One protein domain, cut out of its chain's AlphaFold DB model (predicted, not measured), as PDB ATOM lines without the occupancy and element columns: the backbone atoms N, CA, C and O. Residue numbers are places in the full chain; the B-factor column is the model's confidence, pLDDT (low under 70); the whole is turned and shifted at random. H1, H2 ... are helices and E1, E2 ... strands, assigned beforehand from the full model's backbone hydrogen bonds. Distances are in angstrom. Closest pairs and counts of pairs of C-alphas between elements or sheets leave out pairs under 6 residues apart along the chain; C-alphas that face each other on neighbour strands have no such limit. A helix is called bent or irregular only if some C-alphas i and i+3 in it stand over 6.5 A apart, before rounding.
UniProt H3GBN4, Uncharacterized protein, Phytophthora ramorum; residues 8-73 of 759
ATOM      1  N   LEU A   8     -51.375  49.032 -45.353       88.62
ATOM      2  CA  LEU A   8     -52.638  48.705 -44.713       88.62
ATOM      3  C   LEU A   8     -52.865  49.634 -43.517       88.62
ATOM      4  O   LEU A   8     -52.048  49.703 -42.599       88.62
ATOM      5  N   TRP A   9     -53.997  50.333 -43.527       89.12
ATOM      6  CA  TRP A   9     -54.405  51.228 -42.449       89.12
ATOM      7  C   TRP A   9     -55.608  50.644 -41.714       89.12
ATOM      8  O   TRP A   9     -56.691  50.526 -42.277       89.12
ATOM      9  N   LEU A  10     -55.419  50.293 -40.447       86.75
ATOM     10  CA  LEU A  10     -56.420  49.696 -39.566       86.75
ATOM     11  C   LEU A  10     -56.522  50.537 -38.291       86.75
ATOM     12  O   LEU A  10     -56.224  50.080 -37.190       86.75
ATOM     13  N   ARG A  11     -56.909  51.806 -38.448       85.50
ATOM     14  CA  ARG A  11     -57.053  52.739 -37.326       85.50
ATOM     15  C   ARG A  11     -58.389  52.542 -36.612       85.50
ATOM     16  O   ARG A  11     -59.419  52.428 -37.266       85.50
ATOM     17  N   LYS A  12     -58.373  52.595 -35.275       83.94
ATOM     18  CA  LYS A  12     -59.566  52.568 -34.400       83.94
ATOM     19  C   LYS A  12     -60.504  51.369 -34.618       83.94
ATOM     20  O   LYS A  12     -61.709  51.485 -34.414       83.94
ATOM     21  N   VAL A  13     -59.970  50.214 -35.011       83.94
ATOM     22  CA  VAL A  13     -60.783  49.005 -35.199       83.94
ATOM     23  C   VAL A  13     -60.865  48.228 -33.883       83.94
ATOM     24  O   VAL A  13     -59.855  47.756 -33.359       83.94
ATOM     25  N   SER A  14     -62.074  48.097 -33.333       78.44
ATOM     26  CA  SER A  14     -62.336  47.506 -32.011       78.44
ATOM     27  C   SER A  14     -62.202  45.982 -31.960       78.44
ATOM     28  O   SER A  14     -61.959  45.431 -30.885       78.44
ATOM     29  N   ASP A  15     -62.336  45.299 -33.099       84.44
ATOM     30  CA  ASP A  15     -62.448  43.833 -33.157       84.44
ATOM     31  C   ASP A  15     -61.236  43.110 -33.736       84.44
ATOM     32  O   ASP A  15     -61.222  41.882 -33.790       84.44
ATOM     33  N   ILE A  16     -60.177  43.836 -34.099       84.06
ATOM     34  CA  ILE A  16     -58.938  43.194 -34.545       84.06
ATOM     35  C   ILE A  16     -58.215  42.572 -33.353       84.06
ATOM     36  O   ILE A  16     -57.886  43.243 -32.373       84.06
ATOM     37  N   THR A  17     -57.940  41.277 -33.474       87.44
ATOM     38  CA  THR A  17     -57.202  40.477 -32.498       87.44
ATOM     39  C   THR A  17     -55.749  40.276 -32.922       87.44
ATOM     40  O   THR A  17     -55.385  40.387 -34.095       87.44
ATOM     41  N   GLU A  18     -54.902  39.912 -31.959       84.62
ATOM     42  CA  GLU A  18     -53.490  39.586 -32.206       84.62
ATOM     43  C   GLU A  18     -53.332  38.394 -33.164       84.62
ATOM     44  O   GLU A  18     -52.411  38.368 -33.980       84.62
ATOM     45  N   THR A  19     -54.284  37.454 -33.146       84.81
ATOM     46  CA  THR A  19     -54.339  36.339 -34.102       84.81
ATOM     47  C   THR A  19     -54.519  36.829 -35.541       84.81
ATOM     48  O   THR A  19     -53.831  36.344 -36.437       84.81
ATOM     49  N   GLY A  20     -55.354  37.846 -35.777       85.00
ATOM     50  CA  GLY A  20     -55.527  38.439 -37.107       85.00
ATOM     51  C   GLY A  20     -54.251  39.110 -37.627       85.00
ATOM     52  O   GLY A  20     -53.899  38.958 -38.796       85.00
ATOM     53  N   VAL A  21     -53.500  39.781 -36.749       85.81
ATOM     54  CA  VAL A  21     -52.199  40.381 -37.099       85.81
ATOM     55  C   VAL A  21     -51.146  39.302 -37.389       85.81
ATOM     56  O   VAL A  21     -50.337  39.468 -38.301       85.81
ATOM     57  N   SER A  22     -51.190  38.165 -36.689       86.25
ATOM     58  CA  SER A  22     -50.302  37.027 -36.969       86.25
ATOM     59  C   SER A  22     -50.546  36.404 -38.352       86.25
ATOM     60  O   SER A  22     -49.597  36.068 -39.056       86.25
ATOM     61  N   TRP A  23     -51.800  36.345 -38.812       88.00
ATOM     62  CA  TRP A  23     -52.116  35.880 -40.167       88.00
ATOM     63  C   TRP A  23     -51.650  36.857 -41.246       88.00
ATOM     64  O   TRP A  23     -51.189  36.432 -42.307       88.00
ATOM     65  N   LEU A  24     -51.711  38.165 -40.973       86.44
ATOM     66  CA  LEU A  24     -51.124  39.178 -41.855       86.44
ATOM     67  C   LEU A  24     -49.602  39.019 -41.953       86.44
ATOM     68  O   LEU A  24     -49.051  39.142 -43.044       86.44
ATOM     69  N   ALA A  25     -48.928  38.702 -40.850       85.44
ATOM     70  CA  ALA A  25     -47.495  38.417 -40.845       85.44
ATOM     71  C   ALA A  25     -47.140  37.183 -41.695       85.44
ATOM     72  O   ALA A  25     -46.146  37.198 -42.419       85.44
ATOM     73  N   GLU A  26     -47.972  36.140 -41.663       85.69
ATOM     74  CA  GLU A  26     -47.739  34.899 -42.410       85.69
ATOM     75  C   GLU A  26     -48.037  35.034 -43.915       85.69
ATOM     76  O   GLU A  26     -47.290  34.526 -44.752       85.69
ATOM     77  N   LYS A  27     -49.137  35.707 -44.282       85.12
ATOM     78  CA  LYS A  27     -49.611  35.776 -45.677       85.12
ATOM     79  C   LYS A  27     -49.158  37.030 -46.421       85.12
ATOM     80  O   LYS A  27     -49.009  36.993 -47.641       85.12
ATOM     81  N   CYS A  28     -48.919  38.131 -45.714       85.88
ATOM     82  CA  CYS A  28     -48.540  39.419 -46.295       85.88
ATOM     83  C   CYS A  28     -47.107  39.797 -45.900       85.88
ATOM     84  O   CYS A  28     -46.862  40.848 -45.312       85.88
ATOM     85  N   THR A  29     -46.136  38.960 -46.270       83.44
ATOM     86  CA  THR A  29     -44.705  39.151 -45.954       83.44
ATOM     87  C   THR A  29     -44.072  40.382 -46.619       83.44
ATOM     88  O   THR A  29     -43.032  40.862 -46.174       83.44
ATOM     89  N   LYS A  30     -44.713  40.925 -47.665       81.56
ATOM     90  CA  LYS A  30     -44.286  42.126 -48.412       81.56
ATOM     91  C   LYS A  30     -44.939  43.431 -47.929       81.56
ATOM     92  O   LYS A  30     -44.809  44.460 -48.587       81.56
ATOM     93  N   LEU A  31     -45.667  43.392 -46.812       86.06
ATOM     94  CA  LEU A  31     -46.278  44.582 -46.230       86.06
ATOM     95  C   LEU A  31     -45.187  45.519 -45.689       86.06
ATOM     96  O   LEU A  31     -44.312  45.097 -44.935       86.06
ATOM     97  N   MET A  32     -45.244  46.790 -46.085       85.19
ATOM     98  CA  MET A  32     -44.267  47.821 -45.717       85.19
ATOM     99  C   MET A  32     -44.822  48.814 -44.694       85.19
ATOM    100  O   MET A  32     -44.073  49.314 -43.859       85.19
ATOM    101  N   LEU A  33     -46.129  49.085 -44.743       87.94
ATOM    102  CA  LEU A  33     -46.816  49.978 -43.813       87.94
ATOM    103  C   LEU A  33     -48.031  49.271 -43.212       87.94
ATOM    104  O   LEU A  33     -48.929  48.856 -43.943       87.94
ATOM    105  N   LEU A  34     -48.075  49.176 -41.886       89.62
ATOM    106  CA  LEU A  34     -49.216  48.683 -41.121       89.62
ATOM    107  C   LEU A  34     -49.521  49.668 -40.000       89.62
ATOM    108  O   LEU A  34     -48.739  49.782 -39.063       89.62
ATOM    109  N   ASP A  35     -50.655  50.352 -40.077       89.31
ATOM    110  CA  ASP A  35     -51.089  51.285 -39.037       89.31
ATOM    111  C   ASP A  35     -52.189  50.653 -38.178       89.31
ATOM    112  O   ASP A  35     -53.247  50.310 -38.700       89.31
ATOM    113  N   LEU A  36     -51.943  50.501 -36.875       86.50
ATOM    114  CA  LEU A  36     -52.864  49.924 -35.886       86.50
ATOM    115  C   LEU A  36     -53.218  50.939 -34.785       86.50
ATOM    116  O   LEU A  36     -53.547  50.577 -33.648       86.50
ATOM    117  N   THR A  37     -53.117  52.231 -35.098       86.38
ATOM    118  CA  THR A  37     -53.333  53.311 -34.133       86.38
ATOM    119  C   THR A  37     -54.778  53.318 -33.635       86.38
ATOM    120  O   THR A  37     -55.727  53.354 -34.417       86.38
ATOM    121  N   GLY A  38     -54.964  53.292 -32.313       80.31
ATOM    122  CA  GLY A  38     -56.290  53.280 -31.686       80.31
ATOM    123  C   GLY A  38     -56.968  51.907 -31.596       80.31
ATOM    124  O   GLY A  38     -58.146  51.860 -31.263       80.31
ATOM    125  N   CYS A  39     -56.263  50.800 -31.865       83.75
ATOM    126  CA  CYS A  39     -56.783  49.441 -31.664       83.75
ATOM    127  C   CYS A  39     -56.491  48.949 -30.226       83.75
ATOM    128  O   CYS A  39     -55.323  48.695 -29.900       83.75
ATOM    129  N   PRO A  40     -57.509  48.803 -29.349       77.75
ATOM    130  CA  PRO A  40     -57.302  48.556 -27.917       77.75
ATOM    131  C   PRO A  40     -56.887  47.112 -27.595       77.75
ATOM    132  O   PRO A  40     -56.175  46.879 -26.623       77.75
ATOM    133  N   LYS A  41     -57.295  46.139 -28.422       83.19
ATOM    134  CA  LYS A  41     -57.046  44.701 -28.203       83.19
ATOM    135  C   LYS A  41     -55.642  44.235 -28.623       83.19
ATOM    136  O   LYS A  41     -55.289  43.090 -28.362       83.19
ATOM    137  N   ILE A  42     -54.838  45.094 -29.257       82.88
ATOM    138  CA  ILE A  42     -53.513  44.735 -29.790       82.88
ATOM    139  C   ILE A  42     -52.419  45.289 -28.875       82.88
ATOM    140  O   ILE A  42     -52.258  46.512 -28.750       82.88
ATOM    141  N   ARG A  43     -51.628  44.414 -28.248       85.06
ATOM    142  CA  ARG A  43     -50.500  44.826 -27.399       85.06
ATOM    143  C   ARG A  43     -49.281  45.214 -28.249       85.06
ATOM    144  O   ARG A  43     -49.109  44.782 -29.380       85.06
ATOM    145  N   SER A  44     -48.410  46.074 -27.724       82.69
ATOM    146  CA  SER A  44     -47.169  46.477 -28.418       82.69
ATOM    147  C   SER A  44     -46.172  45.320 -28.550       82.69
ATOM    148  O   SER A  44     -45.457  45.223 -29.546       82.69
ATOM    149  N   PHE A  45     -46.155  44.423 -27.563       84.62
ATOM    150  CA  PHE A  45     -45.291  43.245 -27.536       84.62
ATOM    151  C   PHE A  45     -45.587  42.267 -28.685       84.62
ATOM    152  O   PHE A  45     -44.651  41.803 -29.328       84.62
ATOM    153  N   SER A  46     -46.866  42.023 -28.997       83.12
ATOM    154  CA  SER A  46     -47.272  41.096 -30.063       83.12
ATOM    155  C   SER A  46     -46.872  41.591 -31.458       83.12
ATOM    156  O   SER A  46     -46.450  40.803 -32.303       83.12
ATOM    157  N   ILE A  47     -46.895  42.906 -31.698       84.06
ATOM    158  CA  ILE A  47     -46.404  43.486 -32.961       84.06
ATOM    159  C   ILE A  47     -44.872  43.394 -33.040       84.06
ATOM    160  O   ILE A  47     -44.333  43.028 -34.081       84.06
ATOM    161  N   LYS A  48     -44.158  43.664 -31.936       85.19
ATOM    162  CA  LYS A  48     -42.691  43.532 -31.888       85.19
ATOM    163  C   LYS A  48     -42.227  42.098 -32.149       85.19
ATOM    164  O   LYS A  48     -41.261  41.918 -32.883       85.19
ATOM    165  N   SER A  49     -42.919  41.091 -31.609       86.50
ATOM    166  CA  SER A  49     -42.590  39.682 -31.872       86.50
ATOM    167  C   SER A  49     -42.809  39.276 -33.330       86.50
ATOM    168  O   SER A  49     -42.123  38.389 -33.823       86.50
ATOM    169  N   LEU A  50     -43.736  39.938 -34.027       86.12
ATOM    170  CA  LEU A  50     -44.024  39.689 -35.441       86.12
ATOM    171  C   LEU A  50     -43.180  40.557 -36.385       86.12
ATOM    172  O   LEU A  50     -43.209  40.353 -37.590       86.12
ATOM    173  N   ALA A  51     -42.373  41.494 -35.881       83.00
ATOM    174  CA  ALA A  51     -41.594  42.400 -36.726       83.00
ATOM    175  C   ALA A  51     -40.604  41.676 -37.663       83.00
ATOM    176  O   ALA A  51     -40.267  42.201 -38.723       83.00
ATOM    177  N   SER A  52     -40.164  40.461 -37.316       83.94
ATOM    178  CA  SER A  52     -39.259  39.651 -38.143       83.94
ATOM    179  C   SER A  52     -39.891  39.141 -39.442       83.94
ATOM    180  O   SER A  52     -39.157  38.824 -40.377       83.94
ATOM    181  N   SER A  53     -41.225  39.061 -39.532       84.94
ATOM    182  CA  SER A  53     -41.910  38.617 -40.754       84.94
ATOM    183  C   SER A  53     -41.906  39.681 -41.854       84.94
ATOM    184  O   SER A  53     -42.004  39.344 -43.033       84.94
ATOM    185  N   TRP A  54     -41.760  40.957 -41.488       87.69
ATOM    186  CA  TRP A  54     -41.761  42.095 -42.408       87.69
ATOM    187  C   TRP A  54     -40.366  42.711 -42.509       87.69
ATOM    188  O   TRP A  54     -40.062  43.731 -41.892       87.69
ATOM    189  N   LYS A  55     -39.511  42.097 -43.335       83.81
ATOM    190  CA  LYS A  55     -38.094  42.478 -43.506       83.81
ATOM    191  C   LYS A  55     -37.874  43.966 -43.824       83.81
ATOM    192  O   LYS A  55     -36.856  44.536 -43.430       83.81
ATOM    193  N   PHE A  56     -38.812  44.585 -44.544       85.50
ATOM    194  CA  PHE A  56     -38.709  45.963 -45.043       85.50
ATOM    195  C   PHE A  56     -39.446  46.998 -44.188       85.50
ATOM    196  O   PHE A  56     -39.438  48.183 -44.521       85.50
ATOM    197  N   ALA A  57     -40.042  46.579 -43.073       85.56
ATOM    198  CA  ALA A  57     -40.710  47.461 -42.133       85.56
ATOM    199  C   ALA A  57     -39.998  47.450 -40.768       85.56
ATOM    200  O   ALA A  57     -39.219  46.552 -40.442       85.56
ATOM    201  N   VAL A  58     -40.216  48.491 -39.972       88.44
ATOM    202  CA  VAL A  58     -39.709  48.652 -38.605       88.44
ATOM    203  C   VAL A  58     -40.881  48.986 -37.706       88.44
ATOM    204  O   VAL A  58     -41.740  49.787 -38.064       88.44
ATOM    205  N   TYR A  59     -40.910  48.372 -36.530       89.12
ATOM    206  CA  TYR A  59     -41.904  48.695 -35.521       89.12
ATOM    207  C   TYR A  59     -41.692  50.118 -34.993       89.12
ATOM    208  O   TYR A  59     -40.610  50.439 -34.500       89.12
ATOM    209  N   THR A  60     -42.735  50.940 -35.045       86.25
ATOM    210  CA  THR A  60     -42.735  52.308 -34.518       86.25
ATOM    211  C   THR A  60     -43.964  52.541 -33.641       86.25
ATOM    212  O   THR A  60     -45.074  52.091 -33.937       86.25
ATOM    213  N   CYS A  61     -43.743  53.200 -32.502       84.19
ATOM    214  CA  CYS A  61     -44.773  53.492 -31.513       84.19
ATOM    215  C   CYS A  61     -44.543  54.896 -30.950       84.19
ATOM    216  O   CYS A  61     -43.719  55.071 -30.057       84.19
ATOM    217  N   ASN A  62     -45.283  55.860 -31.486       83.81
ATOM    218  CA  ASN A  62     -45.327  57.258 -31.070       83.81
ATOM    219  C   ASN A  62     -46.779  57.614 -30.703       83.81
ATOM    220  O   ASN A  62     -47.700  56.888 -31.082       83.81
ATOM    221  N   ASP A  63     -47.012  58.769 -30.074       75.69
ATOM    222  CA  ASP A  63     -48.366  59.232 -29.705       75.69
ATOM    223  C   ASP A  63     -49.338  59.309 -30.898       75.69
ATOM    224  O   ASP A  63     -50.552  59.191 -30.738       75.69
ATOM    225  N   GLN A  64     -48.806  59.458 -32.115       80.38
ATOM    226  CA  GLN A  64     -49.575  59.560 -33.358       80.38
ATOM    227  C   GLN A  64     -49.625  58.268 -34.188       80.38
ATOM    228  O   GLN A  64     -50.435  58.179 -35.112       80.38
ATOM    229  N   PHE A  65     -48.763  57.282 -33.912       83.62
ATOM    230  CA  PHE A  65     -48.631  56.087 -34.750       83.62
ATOM    231  C   PHE A  65     -48.232  54.860 -33.940       83.62
ATOM    232  O   PHE A  65     -47.198  54.856 -33.278       83.62
ATOM    233  N   LYS A  66     -49.005  53.780 -34.058       84.31
ATOM    234  CA  LYS A  66     -48.688  52.474 -33.475       84.31
ATOM    235  C   LYS A  66     -48.772  51.409 -34.562       84.31
ATOM    236  O   LYS A  66     -49.869  51.083 -35.008       84.31
ATOM    237  N   GLY A  67     -47.637  50.842 -34.969       88.00
ATOM    238  CA  GLY A  67     -47.625  49.817 -36.013       88.00
ATOM    239  C   GLY A  67     -46.254  49.560 -36.633       88.00
ATOM    240  O   GLY A  67     -45.227  49.701 -35.973       88.00
ATOM    241  N   MET A  68     -46.244  49.154 -37.901       88.56
ATOM    242  CA  MET A  68     -45.033  48.944 -38.697       88.56
ATOM    243  C   MET A  68     -44.906  50.065 -39.731       88.56
ATOM    244  O   MET A  68     -45.805  50.255 -40.549       88.56
ATOM    245  N   SER A  69     -43.795  50.792 -39.715       88.19
ATOM    246  CA  SER A  69     -43.457  51.821 -40.704       88.19
ATOM    247  C   SER A  69     -42.394  51.319 -41.686       88.19
ATOM    248  O   SER A  69     -41.524  50.546 -41.278       88.19
ATOM    249  N   PRO A  70     -42.388  51.777 -42.947       88.69
ATOM    250  CA  PRO A  70     -41.379  51.371 -43.920       88.69
ATOM    251  C   PRO A  70     -39.975  51.796 -43.475       88.69
ATOM    252  O   PRO A  70     -39.778  52.890 -42.943       88.69
ATOM    253  N   ARG A  71     -38.976  50.938 -43.713       86.06
ATOM    254  CA  ARG A  71     -37.561  51.315 -43.587       86.06
ATOM    255  C   ARG A  71     -37.203  52.396 -44.607       86.06
ATOM    256  O   ARG A  71     -37.827  52.507 -45.663       86.06
ATOM    257  N   HIS A  72     -36.142  53.150 -44.327       82.44
ATOM    258  CA  HIS A  72     -35.571  54.071 -45.307       82.44
ATOM    259  C   HIS A  72     -35.256  53.321 -46.616       82.44
ATOM    260  O   HIS A  72     -34.548  52.311 -46.597       82.44
ATOM    261  N   ARG A  73     -35.817  53.798 -47.738       80.12
ATOM    262  CA  ARG A  73     -35.721  53.181 -49.078       80.12
ATOM    263  C   ARG A  73     -36.231  51.731 -49.168       80.12
ATOM    264  O   ARG A  73     -35.725  50.945 -49.963       80.12
TER     265      ARG A  73
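What this domain is: This is residues 8 to 73 of the 759 residues of an uncharacterized protein of Phytophthora ramorum (UniProt H3GBN4). A small sheet of three strands has one helix, H2, running along one face of it over E3 and E2, and a second helix, H1, side by side with H2 but not on the sheet. E2 and E3 form a hairpin, while E1 and residues 8 to 9 beside it extend the sheet on the other side of E3. The printed part has 66 residues with two named helices and three named strands, in the order H1, E1, H2, E2, E3; the sheet runs E1, E3, E2 and is antiparallel throughout. The class is mixed, helices and strands, and the whole is compact and rounded, with a radius of gyration of the C-alphas of 10.7 A and spans of 31 by 25 by 19 A.

How they stand to each other: Residues 8 to 9 pair, parallel, with residues 34 to 35 of E1, which is residues 33 to 35. H1, residues 18 to 27, and H2, residues 44 to 53, touch and run the same way at a shallow tilt of 10 degrees; their closest C-alphas are those of Ala 25 and Ser 53, 5.6 A apart. E1 is an edge strand and the antiparallel neighbour of E3, residues 65 to 70, at 175 degrees between directions, with N 34 and O 68 within hydrogen-bond range at 2.8 A. H2 is on the sheet at a height of 8.7 A over the sheet. It lies over E3 and over E2, residues 57 to 62, and runs along the strands, at 4 degrees to E2 on the local plane. The closest C-alphas of H2 and E2 are those of Lys 48 and Tyr 59, 6.4 A apart. E2, the other edge strand, and E3 are a hairpin, antiparallel at 154 degrees, with N 60 and O 67 within hydrogen-bond range at 2.9 A. E1, H2 and E2 form a split strand-helix-strand unit, two strands that run the same way with E3 between them in the sheet, and its crossover is right-handed. H1 is apart from E2 and E3. Every O i to N i+4 pair of H1 is within hydrogen-bond range, and 4 of 6 are in H2.

Where its parts are: H1 begins at C-alpha 18, (-53.490, 39.586, -32.206), and is 14.5 A long from first to last C-alpha. E1 is 6.5 A long. H2 begins at C-alpha 44, (-47.169, 46.477, -28.418), and is 15.5 A long; it is irregular, with C-alphas 49 and 52 7.1 A apart. E2 is 15.5 A long, and E3 is 12.6 A long, ending at C-alpha 70, (-41.379, 51.371, -43.920).

The domain as a whole: The two C-alphas farthest apart are those of Asp 15 and Arg 73, 32.5 A. The links H1 to E1, H2 to E2 and E2 to E3 are tight, and E1 to H2 is short. The printed part has no cut. Its mean pLDDT is 85.0, and no printed residue is under 70.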